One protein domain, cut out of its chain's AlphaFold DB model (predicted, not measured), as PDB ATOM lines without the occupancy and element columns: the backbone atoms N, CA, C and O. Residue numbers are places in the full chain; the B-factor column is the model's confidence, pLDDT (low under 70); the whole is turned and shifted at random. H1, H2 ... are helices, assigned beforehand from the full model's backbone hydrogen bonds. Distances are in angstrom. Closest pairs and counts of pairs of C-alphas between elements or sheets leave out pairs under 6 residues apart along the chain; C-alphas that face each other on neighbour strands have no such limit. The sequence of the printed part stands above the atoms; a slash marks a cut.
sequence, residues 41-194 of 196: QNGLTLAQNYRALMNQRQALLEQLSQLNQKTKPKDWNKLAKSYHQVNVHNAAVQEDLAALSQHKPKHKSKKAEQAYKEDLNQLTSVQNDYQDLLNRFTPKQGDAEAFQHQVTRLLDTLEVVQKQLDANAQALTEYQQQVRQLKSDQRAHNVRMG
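This is residues 41 to 194 of the 196 residues of an uncharacterized protein of Nitrospirae bacterium (UniProt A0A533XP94). Look for a rough L: H1 and H4, side by side, make one limb, hairpin H2 and H3 the other. Residues 180 to 194 stick out. It is all helix: 154 printed residues with four named helices. It is only just loose, close to extended, with radius of gyration of the C-alphas 22.0 A and spans 78 by 53 by 18 A.

H1, residues 41 to 67, touches H4, residues 144 to 192, at a shallow tilt of 17 degrees, opposite ways, closest at C-alphas 57 and 158, 6.1 A. H2, residues 73 to 102, and H3, residues 110 to 137, form a hairpin, closest at C-alphas 89 and 123, 5.2 A. With residues 80 to 84 alone H2 touches H4, about perpendicular at 73 degrees, closest at C-alphas 84 and 159, 6.0 A. In every helix each O i to N i+4 pair is within hydrogen-bond range.

Find C-alpha 41 at (255.972, 272.324, 229.230); H4 runs 71.3 A to C-alpha 192 at (231.328, 280.739, 221.548).

The printed part has no cut; pLDDT is under 70 at residues 103 to 108.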
ATOM      1  N   GLN A  41     254.669 272.990 229.329       93.31
ATOM      2  CA  GLN A  41     255.972 272.324 229.230       93.31
ATOM      3  C   GLN A  41     257.102 273.323 228.959       93.31
ATOM      4  O   GLN A  41     258.117 273.293 229.655       93.31
ATOM      5  N   ASN A  42     256.898 274.266 228.035       92.88
ATOM      6  CA  ASN A  42     257.871 275.323 227.753       92.88
ATOM      7  C   ASN A  42     258.189 276.150 229.008       92.88
ATOM      8  O   ASN A  42     259.354 276.427 229.285       92.88
ATOM      9  N   GLY A  43     257.174 276.493 229.809       92.56
ATOM     10  CA  GLY A  43     257.363 277.197 231.080       92.56
ATOM     11  C   GLY A  43     258.237 276.421 232.073       92.56
ATOM     12  O   GLY A  43     259.129 277.001 232.698       92.56
ATOM     13  N   LEU A  44     258.035 275.103 232.188       95.00
ATOM     14  CA  LEU A  44     258.867 274.233 233.029       95.00
ATOM     15  C   LEU A  44     260.315 274.178 232.530       95.00
ATOM     16  O   LEU A  44     261.240 274.333 233.330       95.00
ATOM     17  N   THR A  45     260.519 274.011 231.223       95.25
ATOM     18  CA  THR A  45     261.854 273.991 230.613       95.25
ATOM     19  C   THR A  45     262.590 275.314 230.821       95.25
ATOM     20  O   THR A  45     263.757 275.308 231.210       95.25
ATOM     21  N   LEU A  46     261.918 276.457 230.641       95.44
ATOM     22  CA  LEU A  46     262.517 277.774 230.885       95.44
ATOM     23  C   LEU A  46     262.988 277.923 232.335       95.44
ATOM     24  O   LEU A  46     264.125 278.342 232.563       95.44
ATOM     25  N   ALA A  47     262.159 277.519 233.301       95.12
ATOM     26  CA  ALA A  47     262.498 277.579 234.721       95.12
ATOM     27  C   ALA A  47     263.665 276.646 235.094       95.12
ATOM     28  O   ALA A  47     264.547 277.028 235.869       95.12
ATOM     29  N   GLN A  48     263.697 275.433 234.532       95.75
ATOM     30  CA  GLN A  48     264.797 274.485 234.725       95.75
ATOM     31  C   GLN A  48     266.111 275.033 234.162       95.75
ATOM     32  O   GLN A  48     267.122 275.038 234.870       95.75
ATOM     33  N   ASN A  49     266.079 275.561 232.936       95.88
ATOM     34  CA  ASN A  49     267.237 276.178 232.290       95.88
ATOM     35  C   ASN A  49     267.761 277.360 233.110       95.88
ATOM     36  O   ASN A  49     268.950 277.417 233.411       95.88
ATOM     37  N   TYR A  50     266.876 278.258 233.550       96.56
ATOM     38  CA  TYR A  50     267.257 279.392 234.390       96.56
ATOM     39  C   TYR A  50     267.964 278.939 235.674       96.56
ATOM     40  O   TYR A  50     269.029 279.452 236.021       96.56
ATOM     41  N   ARG A  51     267.414 277.933 236.369       97.50
ATOM     42  CA  ARG A  51     268.019 277.396 237.596       97.50
ATOM     43  C   ARG A  51     269.399 276.788 237.336       97.50
ATOM     44  O   ARG A  51     270.317 277.030 238.117       97.50
ATOM     45  N   ALA A  52     269.551 276.016 236.261       97.81
ATOM     46  CA  ALA A  52     270.829 275.411 235.892       97.81
ATOM     47  C   ALA A  52     271.895 276.478 235.592       97.81
ATOM     48  O   ALA A  52     272.998 276.416 236.138       97.81
ATOM     49  N   LEU A  53     271.539 277.501 234.812       97.69
ATOM     50  CA  LEU A  53     272.428 278.610 234.469       97.69
ATOM     51  C   LEU A  53     272.826 279.436 235.697       97.69
ATOM     52  O   LEU A  53     273.997 279.773 235.864       97.69
ATOM     53  N   MET A  54     271.886 279.714 236.602       96.25
ATOM     54  CA  MET A  54     272.185 280.415 237.855       96.25
ATOM     55  C   MET A  54     273.148 279.624 238.744       96.25
ATOM     56  O   MET A  54     274.073 280.208 239.312       96.25
ATOM     57  N   ASN A  55     272.985 278.300 238.824       97.25
ATOM     58  CA  ASN A  55     273.920 277.436 239.546       97.25
ATOM     59  C   ASN A  55     275.315 277.459 238.904       97.25
ATOM     60  O   ASN A  55     276.312 277.594 239.611       97.25
ATOM     61  N   GLN A  56     275.398 277.380 237.573       97.19
ATOM     62  CA  GLN A  56     276.667 277.450 236.846       97.19
ATOM     63  C   GLN A  56     277.366 278.799 237.058       97.19
ATOM     64  O   GLN A  56     278.558 278.842 237.366       97.19
ATOM     65  N   ARG A  57     276.618 279.904 236.964       95.62
ATOM     66  CA  ARG A  57     277.114 281.257 237.243       95.62
ATOM     67  C   ARG A  57     277.679 281.358 238.660       95.62
ATOM     68  O   ARG A  57     278.747 281.934 238.855       95.62
ATOM     69  N   GLN A  58     276.980 280.793 239.644       94.25
ATOM     70  CA  GLN A  58     277.430 280.799 241.035       94.25
ATOM     71  C   GLN A  58     278.725 280.000 241.222       94.25
ATOM     72  O   GLN A  58     279.648 280.497 241.864       94.25
ATOM     73  N   ALA A  59     278.831 278.817 240.612       95.88
ATOM     74  CA  ALA A  59     280.038 277.994 240.671       95.88
ATOM     75  C   ALA A  59     281.257 278.694 240.040       95.88
ATOM     76  O   ALA A  59     282.359 278.631 240.577       95.88
ATOM     77  N   LEU A  60     281.071 279.416 238.930       95.94
ATOM     78  CA  LEU A  60     282.147 280.188 238.296       95.94
ATOM     79  C   LEU A  60     282.603 281.379 239.155       95.94
ATOM     80  O   LEU A  60     283.800 281.645 239.262       95.94
ATOM     81  N   LEU A  61     281.668 282.077 239.807       93.00
ATOM     82  CA  LEU A  61     282.009 283.136 240.766       93.00
ATOM     83  C   LEU A  61     282.763 282.587 241.982       93.00
ATOM     84  O   LEU A  61     283.653 283.255 242.509       93.00
ATOM     85  N   GLU A  62     282.433 281.373 242.415       92.56
ATOM     86  CA  GLU A  62     283.166 280.689 243.473       92.56
ATOM     87  C   GLU A  62     284.593 280.338 243.028       92.56
ATOM     88  O   GLU A  62     285.537 280.641 243.758       92.56
ATOM     89  N   GLN A  63     284.781 279.827 241.806       93.94
ATOM     90  CA  GLN A  63     286.117 279.590 241.238       93.94
ATOM     91  C   GLN A  63     286.955 280.874 241.172       93.94
ATOM     92  O   GLN A  63     288.111 280.866 241.591       93.94
ATOM     93  N   LEU A  64     286.372 281.999 240.734       92.25
ATOM     94  CA  LEU A  64     287.047 283.304 240.773       92.25
ATOM     95  C   LEU A  64     287.472 283.675 242.198       92.25
ATOM     96  O   LEU A  64     288.598 284.117 242.417       92.25
ATOM     97  N   SER A  65     286.601 283.447 243.185       88.62
ATOM     98  CA  SER A  65     286.913 283.752 244.583       88.62
ATOM     99  C   SER A  65     288.068 282.928 245.155       88.62
ATOM    100  O   SER A  65     288.817 283.427 245.997       88.62
ATOM    101  N   GLN A  66     288.267 281.707 244.654       90.44
ATOM    102  CA  GLN A  66     289.370 280.837 245.057       90.44
ATOM    103  C   GLN A  66     290.727 281.319 244.523       90.44
ATOM    104  O   GLN A  66     291.743 281.056 245.165       90.44
ATOM    105  N   LEU A  67     290.757 282.077 243.416       88.88
ATOM    106  CA  LEU A  67     292.002 282.619 242.849       88.88
ATOM    107  C   LEU A  67     292.666 283.658 243.754       88.88
ATOM    108  O   LEU A  67     293.888 283.787 243.762       88.88
ATOM    109  N   ASN A  68     291.874 284.415 244.515       84.75
ATOM    110  CA  ASN A  68     292.400 285.359 245.491       84.75
ATOM    111  C   ASN A  68     291.437 285.518 246.676       84.75
ATOM    112  O   ASN A  68     290.549 286.375 246.678       84.75
ATOM    113  N   GLN A  69     291.697 284.732 247.726       77.12
ATOM    114  CA  GLN A  69     290.903 284.674 248.961       77.12
ATOM    115  C   GLN A  69     290.874 285.991 249.754       77.12
ATOM    116  O   GLN A  69     290.027 286.168 250.628       77.12
ATOM    117  N   LYS A  70     291.780 286.939 249.467       80.56
ATOM    118  CA  LYS A  70     291.764 288.268 250.103       80.56
ATOM    119  C   LYS A  70     290.649 289.155 249.554       80.56
ATOM    120  O   LYS A  70     290.346 290.192 250.148       80.56
ATOM    121  N   THR A  71     290.044 288.769 248.433       81.50
ATOM    122  CA  THR A  71     289.033 289.578 247.765       81.50
ATOM    123  C   THR A  71     287.624 289.130 248.121       81.50
ATOM    124  O   THR A  71     287.325 287.939 248.182       81.50
ATOM    125  N   LYS A  72     286.723 290.091 248.354       84.25
ATOM    126  CA  LYS A  72     285.358 289.783 248.785       84.25
ATOM    127  C   LYS A  72     284.537 289.247 247.599       84.25
ATOM    128  O   LYS A  72     284.641 289.802 246.505       84.25
ATOM    129  N   PRO A  73     283.621 288.279 247.807       82.56
ATOM    130  CA  PRO A  73     282.748 287.745 246.749       82.56
ATOM    131  C   PRO A  73     281.997 288.813 245.940       82.56
ATOM    132  O   PRO A  73     281.848 288.714 244.723       82.56
ATOM    133  N   LYS A  74     281.558 289.889 246.607       87.56
ATOM    134  CA  LYS A  74     280.878 291.018 245.958       87.56
ATOM    135  C   LYS A  74     281.741 291.741 244.920       87.56
ATOM    136  O   LYS A  74     281.187 292.314 243.989       87.56
ATOM    137  N   ASP A  75     283.059 291.734 245.084       90.62
ATOM    138  CA  ASP A  75     283.973 292.436 244.188       90.62
ATOM    139  C   ASP A  75     284.181 291.614 242.906       90.62
ATOM    140  O   ASP A  75     284.142 292.180 241.819       90.62
ATOM    141  N   TRP A  76     284.219 290.279 242.994       91.00
ATOM    142  CA  TRP A  76     284.202 289.394 241.818       91.00
ATOM    143  C   TRP A  76     282.939 289.549 240.976       91.00
ATOM    144  O   TRP A  76     283.006 289.599 239.752       91.00
ATOM    145  N   ASN A  77     281.780 289.698 241.623       92.06
ATOM    146  CA  ASN A  77     280.534 289.970 240.907       92.06
ATOM    147  C   ASN A  77     280.570 291.342 240.208       92.06
ATOM    148  O   ASN A  77     280.039 291.482 239.112       92.06
ATOM    149  N   LYS A  78     281.210 292.357 240.808       93.38
ATOM    150  CA  LYS A  78     281.411 293.657 240.145       93.38
ATOM    151  C   LYS A  78     282.331 293.537 238.935       93.38
ATOM    152  O   LYS A  78     281.988 294.076 237.891       93.38
ATOM    153  N   LEU A  79     283.447 292.817 239.065       94.12
ATOM    154  CA  LEU A  79     284.364 292.566 237.954       94.12
ATOM    155  C   LEU A  79     283.651 291.840 236.807       94.12
ATOM    156  O   LEU A  79     283.727 292.286 235.670       94.12
ATOM    157  N   ALA A  80     282.880 290.793 237.115       94.31
ATOM    158  CA  ALA A  80     282.088 290.064 236.127       94.31
ATOM    159  C   ALA A  80     281.041 290.944 235.431       94.31
ATOM    160  O   ALA A  80     280.903 290.889 234.214       94.31
ATOM    161  N   LYS A  81     280.331 291.797 236.180       94.00
ATOM    162  CA  LYS A  81     279.379 292.756 235.599       94.00
ATOM    163  C   LYS A  81     280.060 293.780 234.696       94.00
ATOM    164  O   LYS A  81     279.541 294.075 233.630       94.00
ATOM    165  N   SER A  82     281.204 294.308 235.122       95.31
ATOM    166  CA  SER A  82     281.975 295.272 234.336       95.31
ATOM    167  C   SER A  82     282.506 294.638 233.047       95.31
ATOM    168  O   SER A  82     282.367 295.229 231.983       95.31
ATOM    169  N   TYR A  83     282.993 293.395 233.109       96.31
ATOM    170  CA  TYR A  83     283.387 292.635 231.922       96.31
ATOM    171  C   TYR A  83     282.223 292.432 230.943       96.31
ATOM    172  O   TYR A  83     282.359 292.673 229.745       96.31
ATOM    173  N   HIS A  84     281.051 292.058 231.456       95.81
ATOM    174  CA  HIS A  84     279.846 291.933 230.640       95.81
ATOM    175  C   HIS A  84     279.454 293.261 229.975       95.81
ATOM    176  O   HIS A  84     279.161 293.290 228.783       95.81
ATOM    177  N   GLN A  85     279.528 294.380 230.701       95.31
ATOM    178  CA  GLN A  85     279.277 295.708 230.131       95.31
ATOM    179  C   GLN A  85     280.241 296.039 228.989       95.31
ATOM    180  O   GLN A  85     279.790 296.522 227.954       95.31
ATOM    181  N   VAL A  86     281.537 295.740 229.133       96.25
ATOM    182  CA  VAL A  86     282.511 295.903 228.040       96.25
ATOM    183  C   VAL A  86     282.057 295.131 226.800       96.25
ATOM    184  O   VAL A  86     282.040 295.692 225.707       96.25
ATOM    185  N   ASN A  87     281.624 293.879 226.959       95.38
ATOM    186  CA  ASN A  87     281.148 293.063 225.841       95.38
ATOM    187  C   ASN A  87     279.870 293.614 225.195       95.38
ATOM    188  O   ASN A  87     279.771 293.629 223.967       95.38
ATOM    189  N   VAL A  88     278.915 294.099 225.995       94.50
ATOM    190  CA  VAL A  88     277.669 294.712 225.504       94.50
ATOM    191  C   VAL A  88     277.957 295.993 224.720       94.50
ATOM    192  O   VAL A  88     277.499 296.126 223.587       94.50
ATOM    193  N   HIS A  89     278.753 296.910 225.273       94.69
ATOM    194  CA  HIS A  89     279.092 298.161 224.587       94.69
ATOM    195  C   HIS A  89     279.953 297.917 223.346       94.69
ATOM    196  O   HIS A  89     279.772 298.584 222.335       94.69
ATOM    197  N   ASN A  90     280.846 296.925 223.375       95.06
ATOM    198  CA  ASN A  90     281.613 296.545 222.193       95.06
ATOM    199  C   ASN A  90     280.702 296.013 221.075       95.06
ATOM    200  O   ASN A  90     280.889 296.369 219.915       95.06
ATOM    201  N   ALA A  91     279.691 295.207 221.413       93.25
ATOM    202  CA  ALA A  91     278.704 294.742 220.440       93.25
ATOM    203  C   ALA A  91     277.889 295.905 219.846       93.25
ATOM    204  O   ALA A  91     277.723 295.957 218.629       93.25
ATOM    205  N   ALA A  92     277.460 296.864 220.674       92.50
ATOM    206  CA  ALA A  92     276.744 298.059 220.218       92.50
ATOM    207  C   ALA A  92     277.597 298.907 219.255       92.50
ATOM    208  O   ALA A  92     277.172 299.210 218.143       92.50
ATOM    209  N   VAL A  93     278.863 299.165 219.607       93.31
ATOM    210  CA  VAL A  93     279.822 299.864 218.733       93.31
ATOM    211  C   VAL A  93     279.999 299.143 217.391       93.31
ATOM    212  O   VAL A  93     280.104 299.795 216.351       93.31
ATOM    213  N   GLN A  94     280.045 297.807 217.388       92.44
ATOM    214  CA  GLN A  94     280.155 297.018 216.157       92.44
ATOM    215  C   GLN A  94     278.893 297.110 215.292       92.44
ATOM    216  O   GLN A  94     279.007 297.220 214.069       92.44
ATOM    217  N   GLU A  95     277.709 297.094 215.904       90.56
ATOM    218  CA  GLU A  95     276.429 297.267 215.212       90.56
ATOM    219  C   GLU A  95     276.325 298.659 214.575       90.56
ATOM    220  O   GLU A  95     276.045 298.777 213.378       90.56
ATOM    221  N   ASP A  96     276.662 299.705 215.325       89.06
ATOM    222  CA  ASP A  96     276.667 301.085 214.841       89.06
ATOM    223  C   ASP A  96     277.700 301.313 213.729       89.06
ATOM    224  O   ASP A  96     277.427 301.993 212.731       89.06
ATOM    225  N   LEU A  97     278.881 300.698 213.842       88.00
ATOM    226  CA  LEU A  97     279.893 300.721 212.788       88.00
ATOM    227  C   LEU A  97     279.389 300.029 211.513       88.00
ATOM    228  O   LEU A  97     279.590 300.542 210.405       88.00
ATOM    229  N   ALA A  98     278.712 298.887 211.655       88.06
ATOM    230  CA  ALA A  98     278.098 298.188 210.535       88.06
ATOM    231  C   ALA A  98     277.001 299.047 209.886       88.06
ATOM    232  O   ALA A  98     277.001 299.204 208.663       88.06
ATOM    233  N   ALA A  99     276.133 299.685 210.674       85.06
ATOM    234  CA  ALA A  99     275.098 300.592 210.176       85.06
ATOM    235  C   ALA A  99     275.696 301.786 209.410       85.06
ATOM    236  O   ALA A  99     275.245 302.122 208.311       85.06
ATOM    237  N   LEU A 100     276.775 302.386 209.923       83.38
ATOM    238  CA  LEU A 100     277.515 303.449 209.239       83.38
ATOM    239  C   LEU A 100     278.094 303.001 207.896       83.38
ATOM    240  O   LEU A 100     278.066 303.769 206.929       83.38
ATOM    241  N   SER A 101     278.601 301.769 207.823       81.56
ATOM    242  CA  SER A 101     279.192 301.212 206.603       81.56
ATOM    243  C   SER A 101     278.167 300.954 205.487       81.56
ATOM    244  O   SER A 101     278.519 300.991 204.309       81.56
ATOM    245  N   GLN A 102     276.889 300.761 205.835       80.50
ATOM    246  CA  GLN A 102     275.805 300.521 204.875       80.50
ATOM    247  C   GLN A 102     275.294 301.805 204.192       80.50
ATOM    248  O   GLN A 102     274.621 301.737 203.158       80.50
ATOM    249  N   HIS A 103     275.625 302.994 204.709       69.75
ATOM    250  CA  HIS A 103     275.212 304.265 204.111       69.75
ATOM    251  C   HIS A 103     276.159 304.717 202.984       69.75
ATOM    252  O   HIS A 103     277.372 304.836 203.159       69.75
ATOM    253  N   LYS A 104     275.600 305.052 201.807       60.97
ATOM    254  CA  LYS A 104     276.374 305.614 200.681       60.97
ATOM    255  C   LYS A 104     277.125 306.889 201.112       60.97
ATOM    256  O   LYS A 104     276.535 307.739 201.781       60.97
ATOM    257  N   PRO A 105     278.363 307.120 200.632       59.53
ATOM    258  CA  PRO A 105     279.229 308.213 201.092       59.53
ATOM    259  C   PRO A 105     278.652 309.631 200.917       59.53
ATOM    260  O   PRO A 105     279.084 310.543 201.614       59.53
ATOM    261  N   LYS A 106     277.653 309.831 200.041       57.19
ATOM    262  CA  LYS A 106     276.963 311.125 199.849       57.19
ATOM    263  C   LYS A 106     275.847 311.424 200.869       57.19
ATOM    264  O   LYS A 106     275.392 312.561 200.922       57.19
ATOM    265  N   HIS A 107     275.431 310.452 201.684       58.69
ATOM    266  CA  HIS A 107     274.399 310.610 202.718       58.69
ATOM    267  C   HIS A 107     274.799 309.875 204.005       58.69
ATOM    268  O   HIS A 107     274.049 309.040 204.509       58.69
ATOM    269  N   LYS A 108     275.992 310.163 204.544       62.03
ATOM    270  CA  LYS A 108     276.327 309.711 205.900       62.03
ATOM    271  C   LYS A 108     275.330 310.334 206.877       62.03
ATOM    272  O   LYS A 108     275.208 311.557 206.965       62.03
ATOM    273  N   SER A 109     274.574 309.485 207.563       78.12
ATOM    274  CA  SER A 109     273.609 309.919 208.566       78.12
ATOM    275  C   SER A 109     274.363 310.522 209.749       78.12
ATOM    276  O   SER A 109     275.014 309.795 210.497       78.12
ATOM    277  N   LYS A 110     274.260 311.845 209.951       83.56
ATOM    278  CA  LYS A 110     274.815 312.525 211.141       83.56
ATOM    279  C   LYS A 110     274.358 311.861 212.444       83.56
ATOM    280  O   LYS A 110     275.117 311.818 213.402       83.56
ATOM    281  N   LYS A 111     273.135 311.316 212.456       84.69
ATOM    282  CA  LYS A 111     272.570 310.586 213.595       84.69
ATOM    283  C   LYS A 111     273.321 309.279 213.875       84.69
ATOM    284  O   LYS A 111     273.627 309.014 215.025       84.69
ATOM    285  N   ALA A 112     273.638 308.498 212.840       83.56
ATOM    286  CA  ALA A 112     274.403 307.256 212.998       83.56
ATOM    287  C   ALA A 112     275.854 307.535 213.422       83.56
ATOM    288  O   ALA A 112     276.424 306.803 214.220       83.56
ATOM    289  N   GLU A 113     276.450 308.625 212.928       87.31
ATOM    290  CA  GLU A 113     277.804 309.019 213.335       87.31
ATOM    291  C   GLU A 113     277.847 309.472 214.797       87.31
ATOM    292  O   GLU A 113     278.817 309.209 215.503       87.31
ATOM    293  N   GLN A 114     276.798 310.160 215.249       89.38
ATOM    294  CA  GLN A 114     276.669 310.562 216.640       89.38
ATOM    295  C   GLN A 114     276.474 309.353 217.564       89.38
ATOM    296  O   GLN A 114     277.204 309.262 218.545       89.38
ATOM    297  N   ALA A 115     275.577 308.421 217.221       88.19
ATOM    298  CA  ALA A 115     275.359 307.189 217.988       88.19
ATOM    299  C   ALA A 115     276.665 306.392 218.155       88.19
ATOM    300  O   ALA A 115     277.115 306.179 219.277       88.19
ATOM    301  N   TYR A 116     277.386 306.157 217.052       90.38
ATOM    302  CA  TYR A 116     278.676 305.469 217.083       90.38
ATOM    303  C   TYR A 116     279.700 306.147 218.009       90.38
ATOM    304  O   TYR A 116     280.432 305.477 218.736       90.38
ATOM    305  N   LYS A 117     279.781 307.485 217.992       92.38
ATOM    306  CA  LYS A 117     280.696 308.233 218.874       92.38
ATOM    307  C   LYS A 117     280.285 308.132 220.340       92.38
ATOM    308  O   LYS A 117     281.157 308.035 221.201       92.38
ATOM    309  N   GLU A 118     278.988 308.196 220.626       92.44
ATOM    310  CA  GLU A 118     278.455 308.047 221.980       92.44
ATOM    311  C   GLU A 118     278.764 306.648 222.527       92.44
ATOM    312  O   GLU A 118     279.339 306.541 223.613       92.44
ATOM    313  N   ASP A 119     278.513 305.603 221.743       91.81
ATOM    314  CA  ASP A 119     278.788 304.217 222.125       91.81
ATOM    315  C   ASP A 119     280.287 303.937 222.270       91.81
ATOM    316  O   ASP A 119     280.704 303.264 223.213       91.81
ATOM    317  N   LEU A 120     281.131 304.518 221.411       93.56
ATOM    318  CA  LEU A 120     282.588 304.397 221.525       93.56
ATOM    319  C   LEU A 120     283.123 305.056 222.807       93.56
ATOM    320  O   LEU A 120     284.006 304.510 223.478       93.56
ATOM    321  N   ASN A 121     282.582 306.222 223.173       94.88
ATOM    322  CA  ASN A 121     282.936 306.896 224.422       94.88
ATOM    323  C   ASN A 121     282.489 306.076 225.639       94.88
ATOM    324  O   ASN A 121     283.251 305.941 226.599       94.88
ATOM    325  N   GLN A 122     281.285 305.495 225.593       93.62
ATOM    326  CA  GLN A 122     280.798 304.603 226.646       93.62
ATOM    327  C   GLN A 122     281.676 303.357 226.771       93.62
ATOM    328  O   GLN A 122     282.114 303.056 227.880       93.62
ATOM    329  N   LEU A 123     282.007 302.696 225.654       94.94
ATOM    330  CA  LEU A 123     282.915 301.546 225.615       94.94
ATOM    331  C   LEU A 123     284.257 301.877 226.272       94.94
ATOM    332  O   LEU A 123     284.733 301.133 227.127       94.94
ATOM    333  N   THR A 124     284.836 303.026 225.922       95.06
ATOM    334  CA  THR A 124     286.105 303.483 226.501       95.06
ATOM    335  C   THR A 124     285.991 303.659 228.018       95.06
ATOM    336  O   THR A 124     286.863 303.210 228.762       95.06
ATOM    337  N   SER A 125     284.903 304.270 228.496       94.44
ATOM    338  CA  SER A 125     284.662 304.451 229.931       94.44
ATOM    339  C   SER A 125     284.548 303.114 230.664       94.44
ATOM    340  O   SER A 125     285.241 302.906 231.659       94.44
ATOM    341  N   VAL A 126     283.720 302.186 230.169       93.69
ATOM    342  CA  VAL A 126     283.518 300.889 230.839       93.69
ATOM    343  C   VAL A 126     284.761 300.003 230.776       93.69
ATOM    344  O   VAL A 126     285.005 299.227 231.697       93.69
ATOM    345  N   GLN A 127     285.574 300.133 229.723       94.25
ATOM    346  CA  GLN A 127     286.840 299.416 229.598       94.25
ATOM    347  C   GLN A 127     287.869 299.913 230.617       94.25
ATOM    348  O   GLN A 127     288.572 299.099 231.218       94.25
ATOM    349  N   ASN A 128     287.921 301.225 230.865       94.62
ATOM    350  CA  ASN A 128     288.764 301.790 231.916       94.62
ATOM    351  C   ASN A 128     288.317 301.311 233.305       94.62
ATOM    352  O   ASN A 128     289.148 300.835 234.076       94.62
ATOM    353  N   ASP A 129     287.010 301.342 233.592       92.06
ATOM    354  CA  ASP A 129     286.462 300.836 234.858       92.06
ATOM    355  C   ASP A 129     286.778 299.344 235.065       92.06
ATOM    356  O   ASP A 129     287.165 298.925 236.162       92.06
ATOM    357  N   TYR A 130     286.654 298.538 234.005       93.94
ATOM    358  CA  TYR A 130     287.017 297.123 234.021       93.94
ATOM    359  C   TYR A 130     288.501 296.923 234.330       93.94
ATOM    360  O   TYR A 130     288.844 296.133 235.215       93.94
ATOM    361  N   GLN A 131     289.380 297.650 233.640       93.19
ATOM    362  CA  GLN A 131     290.822 297.526 233.829       93.19
ATOM    363  C   GLN A 131     291.239 297.953 235.242       93.19
ATOM    364  O   GLN A 131     292.040 297.272 235.887       93.19
ATOM    365  N   ASP A 132     290.652 299.030 235.761       92.62
ATOM    366  CA  ASP A 132     290.869 299.498 237.129       92.62
ATOM    367  C   ASP A 132     290.417 298.474 238.165       92.62
ATOM    368  O   ASP A 132     291.099 298.264 239.173       92.62
ATOM    369  N   LEU A 133     289.278 297.819 237.933       91.94
ATOM    370  CA  LEU A 133     288.835 296.713 238.768       91.94
ATOM    371  C   LEU A 133     289.843 295.569 238.696       91.94
ATOM    372  O   LEU A 133     290.371 295.204 239.742       91.94
ATOM    373  N   LEU A 134     290.170 295.057 237.506       91.62
ATOM    374  CA  LEU A 134     291.095 293.934 237.306       91.62
ATOM    375  C   LEU A 134     292.458 294.168 237.980       91.62
ATOM    376  O   LEU A 134     292.978 293.289 238.675       91.62
ATOM    377  N   ASN A 135     293.000 295.378 237.859       90.31
ATOM    378  CA  ASN A 135     294.259 295.775 238.487       90.31
ATOM    379  C   ASN A 135     294.211 295.691 240.023       90.31
ATOM    380  O   ASN A 135     295.225 295.391 240.651       90.31
ATOM    381  N   ARG A 136     293.043 295.892 240.651       88.50
ATOM    382  CA  ARG A 136     292.872 295.743 242.111       88.50
ATOM    383  C   ARG A 136     292.891 294.284 242.570       88.50
ATOM    384  O   ARG A 136     293.274 294.031 243.710       88.50
ATOM    385  N   PHE A 137     292.470 293.342 241.720       86.88
ATOM    386  CA  PHE A 137     292.523 291.903 242.025       86.88
ATOM    387  C   PHE A 137     293.894 291.304 241.731       86.88
ATOM    388  O   PHE A 137     294.271 290.317 242.368       86.88
ATOM    389  N   THR A 138     294.609 291.896 240.768       86.69
ATOM    390  CA  THR A 138     295.906 291.412 240.302       86.69
ATOM    391  C   THR A 138     296.899 291.394 241.469       86.69
ATOM    392  O   THR A 138     297.121 292.423 242.116       86.69
ATOM    393  N   PRO A 139     297.483 290.230 241.796       85.19
ATOM    394  CA  PRO A 139     298.411 290.124 242.906       85.19
ATOM    395  C   PRO A 139     299.689 290.922 242.614       85.19
ATOM    396  O   PRO A 139     300.224 290.896 241.512       85.19
ATOM    397  N   LYS A 140     300.207 291.622 243.632       82.81
ATOM    398  CA  LYS A 140     301.462 292.398 243.531       82.81
ATOM    399  C   LYS A 140     302.726 291.527 243.514       82.81
ATOM    400  O   LYS A 140     303.814 292.043 243.291       82.81
ATOM    401  N   GLN A 141     302.595 290.247 243.851       76.88
ATOM    402  CA  GLN A 141     303.678 289.269 243.949       76.88
ATOM    403  C   GLN A 141     303.233 287.978 243.258       76.88
ATOM    404  O   GLN A 141     302.066 287.605 243.368       76.88
ATOM    405  N   GLY A 142     304.167 287.288 242.604       82.44
ATOM    406  CA  GLY A 142     303.875 286.115 241.780       82.44
ATOM    407  C   GLY A 142     303.603 286.478 240.321       82.44
ATOM    408  O   GLY A 142     303.910 287.584 239.877       82.44
ATOM    409  N   ASP A 143     303.051 285.525 239.577       88.50
ATOM    410  CA  ASP A 143     302.796 285.660 238.145       88.50
ATOM    411  C   ASP A 143     301.458 286.378 237.888       88.50
ATOM    412  O   ASP A 143     300.378 285.778 237.873       88.50
ATOM    413  N   ALA A 144     301.536 287.703 237.750       89.44
ATOM    414  CA  ALA A 144     300.383 288.559 237.486       89.44
ATOM    415  C   ALA A 144     299.730 288.267 236.125       89.44
ATOM    416  O   ALA A 144     298.508 288.365 236.004       89.44
ATOM    417  N   GLU A 145     300.522 287.887 235.124       90.00
ATOM    418  CA  GLU A 145     300.043 287.595 233.775       90.00
ATOM    419  C   GLU A 145     299.237 286.292 233.773       90.00
ATOM    420  O   GLU A 145     298.081 286.276 233.341       90.00
ATOM    421  N   ALA A 146     299.772 285.226 234.378       91.12
ATOM    422  CA  ALA A 146     299.043 283.970 234.547       91.12
ATOM    423  C   ALA A 146     297.730 284.157 235.330       91.12
ATOM    424  O   ALA A 146     296.696 283.595 234.954       91.12
ATOM    425  N   PHE A 147     297.740 284.988 236.379       92.19
ATOM    426  CA  PHE A 147     296.530 285.329 237.131       92.19
ATOM    427  C   PHE A 147     295.486 286.026 236.250       92.19
ATOM    428  O   PHE A 147     294.322 285.618 236.232       92.19
ATOM    429  N   GLN A 148     295.883 287.060 235.501       91.88
ATOM    430  CA  GLN A 148     294.966 287.801 234.633       91.88
ATOM    431  C   GLN A 148     294.405 286.920 233.515       91.88
ATOM    432  O   GLN A 148     293.208 286.997 233.227       91.88
ATOM    433  N   HIS A 149     295.215 286.030 232.938       93.31
ATOM    434  CA  HIS A 149     294.741 285.045 231.967       93.31
ATOM    435  C   HIS A 149     293.697 284.097 232.562       93.31
ATOM    436  O   HIS A 149     292.673 283.829 231.930       93.31
ATOM    437  N   GLN A 150     293.924 283.604 233.781       94.56
ATOM    438  CA  GLN A 150     292.979 282.708 234.441       94.56
ATOM    439  C   GLN A 150     291.666 283.419 234.797       94.56
ATOM    440  O   GLN A 150     290.591 282.866 234.559       94.56
ATOM    441  N   VAL A 151     291.742 284.655 235.308       95.00
ATOM    442  CA  VAL A 151     290.562 285.494 235.566       95.00
ATOM    443  C   VAL A 151     289.791 285.740 234.273       95.00
ATOM    444  O   VAL A 151     288.589 285.493 234.240       95.00
ATOM    445  N   THR A 152     290.469 286.145 233.199       94.25
ATOM    446  CA  THR A 152     289.831 286.432 231.903       94.25
ATOM    447  C   THR A 152     289.115 285.203 231.348       94.25
ATOM    448  O   THR A 152     287.950 285.296 230.983       94.25
ATOM    449  N   ARG A 153     289.731 284.015 231.402       96.81
ATOM    450  CA  ARG A 153     289.080 282.765 230.965       96.81
ATOM    451  C   ARG A 153     287.792 282.463 231.746       96.81
ATOM    452  O   ARG A 153     286.799 282.005 231.173       96.81
ATOM    453  N   LEU A 154     287.798 282.681 233.062       96.81
ATOM    454  CA  LEU A 154     286.602 282.489 233.889       96.81
ATOM    455  C   LEU A 154     285.535 283.548 233.595       96.81
ATOM    456  O   LEU A 154     284.349 283.222 233.577       96.81
ATOM    457  N   LEU A 155     285.948 284.786 233.322       96.81
ATOM    458  CA  LEU A 155     285.061 285.867 232.902       96.81
ATOM    459  C   LEU A 155     284.425 285.598 231.533       96.81
ATOM    460  O   LEU A 155     283.222 285.790 231.400       96.81
ATOM    461  N   ASP A 156     285.166 285.061 230.563       97.38
ATOM    462  CA  ASP A 156     284.620 284.611 229.274       97.38
ATOM    463  C   ASP A 156     283.553 283.533 229.458       97.38
ATOM    464  O   ASP A 156     282.492 283.558 228.836       97.38
ATOM    465  N   THR A 157     283.806 282.585 230.361       97.75
ATOM    466  CA  THR A 157     282.837 281.523 230.651       97.75
ATOM    467  C   THR A 157     281.591 282.092 231.338       97.75
ATOM    468  O   THR A 157     280.469 281.708 231.005       97.75
ATOM    469  N   LEU A 158     281.766 283.037 232.267       96.69
ATOM    470  CA  LEU A 158     280.663 283.769 232.897       96.69
ATOM    471  C   LEU A 158     279.860 284.581 231.885       96.69
ATOM    472  O   LEU A 158     278.640 284.622 231.999       96.69
ATOM    473  N   GLU A 159     280.522 285.188 230.903       97.06
ATOM    474  CA  GLU A 159     279.878 285.951 229.837       97.06
ATOM    475  C   GLU A 159     278.971 285.060 228.989       97.06
ATOM    476  O   GLU A 159     277.826 285.417 228.717       97.06
ATOM    477  N   VAL A 160     279.434 283.863 228.621       97.31
ATOM    478  CA  VAL A 160     278.604 282.890 227.893       97.31
ATOM    479  C   VAL A 160     277.359 282.514 228.702       97.31
ATOM    480  O   VAL A 160     276.252 282.507 228.160       97.31
ATOM    481  N   VAL A 161     277.513 282.246 230.003       97.62
ATOM    482  CA  VAL A 161     276.379 281.930 230.890       97.62
ATOM    483  C   VAL A 161     275.442 283.130 231.043       97.62
ATOM    484  O   VAL A 161     274.224 282.956 231.036       97.62
ATOM    485  N   GLN A 162     275.980 284.347 231.148       96.56
ATOM    486  CA  GLN A 162     275.188 285.570 231.244       96.56
ATOM    487  C   GLN A 162     274.353 285.784 229.977       96.56
ATOM    488  O   GLN A 162     273.144 285.956 230.085       96.56
ATOM    489  N   LYS A 163     274.940 285.626 228.785       95.69
ATOM    490  CA  LYS A 163     274.198 285.689 227.514       95.69
ATOM    491  C   LYS A 163     273.068 284.661 227.442       95.69
ATOM    492  O   LYS A 163     271.989 284.959 226.935       95.69
ATOM    493  N   GLN A 164     273.283 283.452 227.963       97.19
ATOM    494  CA  GLN A 164     272.237 282.424 228.029       97.19
ATOM    495  C   GLN A 164     271.128 282.783 229.028       97.19
ATOM    496  O   GLN A 164     269.960 282.503 228.762       97.19
ATOM    497  N   LEU A 165     271.466 283.418 230.156       96.62
ATOM    498  CA  LEU A 165     270.480 283.953 231.101       96.62
ATOM    499  C   LEU A 165     269.656 285.079 230.472       96.62
ATOM    500  O   LEU A 165     268.436 285.089 230.628       96.62
ATOM    501  N   ASP A 166     270.294 285.980 229.727       94.81
ATOM    502  CA  ASP A 166     269.617 287.084 229.045       94.81
ATOM    503  C   ASP A 166     268.663 286.553 227.963       94.81
ATOM    504  O   ASP A 166     267.501 286.960 227.897       94.81
ATOM    505  N   ALA A 167     269.099 285.557 227.184       95.88
ATOM    506  CA  ALA A 167     268.245 284.862 226.221       95.88
ATOM    507  C   ALA A 167     267.076 284.124 226.904       95.88
ATOM    508  O   ALA A 167     265.946 284.162 226.418       95.88
ATOM    509  N   ASN A 168     267.309 283.490 228.059       96.50
ATOM    510  CA  ASN A 168     266.244 282.858 228.842       96.50
ATOM    511  C   ASN A 168     265.219 283.895 229.343       96.50
ATOM    512  O   ASN A 168     264.016 283.640 229.292       96.50
ATOM    513  N   ALA A 169     265.667 285.085 229.755       95.25
ATOM    514  CA  ALA A 169     264.792 286.183 230.169       95.25
ATOM    515  C   ALA A 169     263.950 286.743 229.005       95.25
ATOM    516  O   ALA A 169     262.763 287.044 229.178       95.25
ATOM    517  N   GLN A 170     264.530 286.839 227.805       95.62
ATOM    518  CA  GLN A 170     263.787 287.184 226.590       95.62
ATOM    519  C   GLN A 170     262.728 286.117 226.272       95.62
ATOM    520  O   GLN A 170     261.550 286.449 226.139       95.62
ATOM    521  N   ALA A 171     263.103 284.835 226.286       95.56
ATOM    522  CA  ALA A 171     262.173 283.729 226.062       95.56
ATOM    523  C   ALA A 171     261.051 283.669 227.116       95.56
ATOM    524  O   ALA A 171     259.907 283.349 226.797       95.56
ATOM    525  N   LEU A 172     261.335 284.040 228.371       95.25
ATOM    526  CA  LEU A 172     260.313 284.182 229.410       95.25
ATOM    527  C   LEU A 172     259.305 285.288 229.070       95.25
ATOM    528  O   LEU A 172     258.108 285.124 229.309       95.25
ATOM    529  N   THR A 173     259.768 286.400 228.501       95.50
ATOM    530  CA  THR A 173     258.898 287.507 228.077       95.50
ATOM    531  C   THR A 173     257.962 287.060 226.952       95.50
ATOM    532  O   THR A 173     256.759 287.328 227.005       95.50
ATOM    533  N   GLU A 174     258.481 286.318 225.973       94.62
ATOM    534  CA  GLU A 174     257.690 285.726 224.887       94.62
ATOM    535  C   GLU A 174     256.688 284.694 225.413       94.62
ATOM    536  O   GLU A 174     255.502 284.750 225.088       94.62
ATOM    537  N   TYR A 175     257.119 283.806 226.311       94.88
ATOM    538  CA  TYR A 175     256.244 282.850 226.989       94.88
ATOM    539  C   TYR A 175     255.087 283.551 227.719       94.88
ATOM    540  O   TYR A 175     253.927 283.159 227.591       94.88
ATOM    541  N   GLN A 176     255.359 284.643 228.441       94.75
ATOM    542  CA  GLN A 176     254.318 285.429 229.112       94.75
ATOM    543  C   GLN A 176     253.337 286.085 228.130       94.75
ATOM    544  O   GLN A 176     252.173 286.316 228.476       94.75
ATOM    545  N   GLN A 177     253.778 286.429 226.919       95.19
ATOM    546  CA  GLN A 177     252.883 286.894 225.858       95.19
ATOM    547  C   GLN A 177     252.015 285.744 225.330       95.19
ATOM    548  O   GLN A 177     250.798 285.906 225.265       95.19
ATOM    549  N   GLN A 178     252.597 284.570 225.064       94.19
ATOM    550  CA  GLN A 178     251.866 283.375 224.617       94.19
ATOM    551  C   GLN A 178     250.797 282.944 225.629       94.19
ATOM    552  O   GLN A 178     249.646 282.740 225.261       94.19
ATOM    553  N   VAL A 179     251.126 282.907 226.925       95.56
ATOM    554  CA  VAL A 179     250.154 282.591 227.988       95.56
ATOM    555  C   VAL A 179     248.989 283.585 228.005       95.56
ATOM    556  O   VAL A 179     247.844 283.196 228.239       95.56
ATOM    557  N   ARG A 180     249.255 284.880 227.790       95.94
ATOM    558  CA  ARG A 180     248.196 285.900 227.724       95.94
ATOM    559  C   ARG A 180     247.305 285.705 226.504       95.94
ATOM    560  O   ARG A 180     246.088 285.808 226.645       95.94
ATOM    561  N   GLN A 181     247.905 285.401 225.356       93.94
ATOM    562  CA  GLN A 181     247.178 285.122 224.124       93.94
ATOM    563  C   GLN A 181     246.280 283.891 224.286       93.94
ATOM    564  O   GLN A 181     245.072 284.000 224.110       93.94
ATOM    565  N   LEU A 182     246.829 282.779 224.776       94.19
ATOM    566  CA  LEU A 182     246.078 281.548 225.017       94.19
ATOM    567  C   LEU A 182     244.898 281.767 225.977       94.19
ATOM    568  O   LEU A 182     243.796 281.288 225.732       94.19
ATOM    569  N   LYS A 183     245.086 282.542 227.055       93.06
ATOM    570  CA  LYS A 183     243.983 282.905 227.965       93.06
ATOM    571  C   LYS A 183     242.895 283.726 227.274       93.06
ATOM    572  O   LYS A 183     241.723 283.585 227.613       93.06
ATOM    573  N   SER A 184     243.272 284.613 226.355       94.25
ATOM    574  CA  SER A 184     242.314 285.370 225.547       94.25
ATOM    575  C   SER A 184     241.534 284.443 224.614       94.25
ATOM    576  O   SER A 184     240.311 284.541 224.541       94.25
ATOM    577  N   ASP A 185     242.225 283.509 223.963       92.00
ATOM    578  CA  ASP A 185     241.624 282.578 223.007       92.00
ATOM    579  C   ASP A 185     240.696 281.573 223.703       92.00
ATOM    580  O   ASP A 185     239.584 281.339 223.236       92.00
ATOM    581  N   GLN A 186     241.068 281.085 224.891       90.31
ATOM    582  CA  GLN A 186     240.195 280.262 225.737       90.31
ATOM    583  C   GLN A 186     238.920 280.997 226.158       90.31
ATOM    584  O   GLN A 186     237.836 280.422 226.125       90.31
ATOM    585  N   ARG A 187     239.016 282.281 226.527       91.88
ATOM    586  CA  ARG A 187     237.824 283.088 226.842       91.88
ATOM    587  C   ARG A 187     236.923 283.239 225.623       91.88
ATOM    588  O   ARG A 187     235.721 283.035 225.732       91.88
ATOM    589  N   ALA A 188     237.494 283.557 224.463       90.69
ATOM    590  CA  ALA A 188     236.729 283.677 223.226       90.69
ATOM    591  C   ALA A 188     236.046 282.353 222.840       90.69
ATOM    592  O   ALA A 188     234.897 282.357 222.399       90.69
ATOM    593  N   HIS A 189     236.729 281.224 223.039       89.31
ATOM    594  CA  HIS A 189     236.174 279.889 222.825       89.31
ATOM    595  C   HIS A 189     235.018 279.574 223.786       89.31
ATOM    596  O   HIS A 189     233.960 279.139 223.336       89.31
ATOM    597  N   ASN A 190     235.164 279.885 225.078       87.75
ATOM    598  CA  ASN A 190     234.114 279.692 226.085       87.75
ATOM    599  C   ASN A 190     232.839 280.490 225.771       87.75
ATOM    600  O   ASN A 190     231.745 279.919 225.790       87.75
ATOM    601  N   VAL A 191     232.985 281.756 225.367       88.56
ATOM    602  CA  VAL A 191     231.871 282.602 224.903       88.56
ATOM    603  C   VAL A 191     231.156 281.951 223.712       88.56
ATOM    604  O   VAL A 191     229.931 281.852 223.692       88.56
ATOM    605  N   ARG A 192     231.904 281.441 222.718       85.31
ATOM    606  CA  ARG A 192     231.328 280.739 221.548       85.31
ATOM    607  C   ARG A 192     230.620 279.437 221.920       85.31
ATOM    608  O   ARG A 192     229.692 279.033 221.226       85.31
ATOM    609  N   MET A 193     231.047 278.789 223.000       85.38
ATOM    610  CA  MET A 193     230.420 277.589 223.558       85.38
ATOM    611  C   MET A 193     229.209 277.897 224.454       85.38
ATOM    612  O   MET A 193     228.582 276.958 224.945       85.38
ATOM    613  N   GLY A 194     228.879 279.175 224.685       80.25
ATOM    614  CA  GLY A 194     227.806 279.588 225.594       80.25
ATOM    615  C   GLY A 194     228.090 279.236 227.057       80.25
ATOM    616  O   GLY A 194     227.161 278.978 227.818       80.25
TER     617      GLY A 194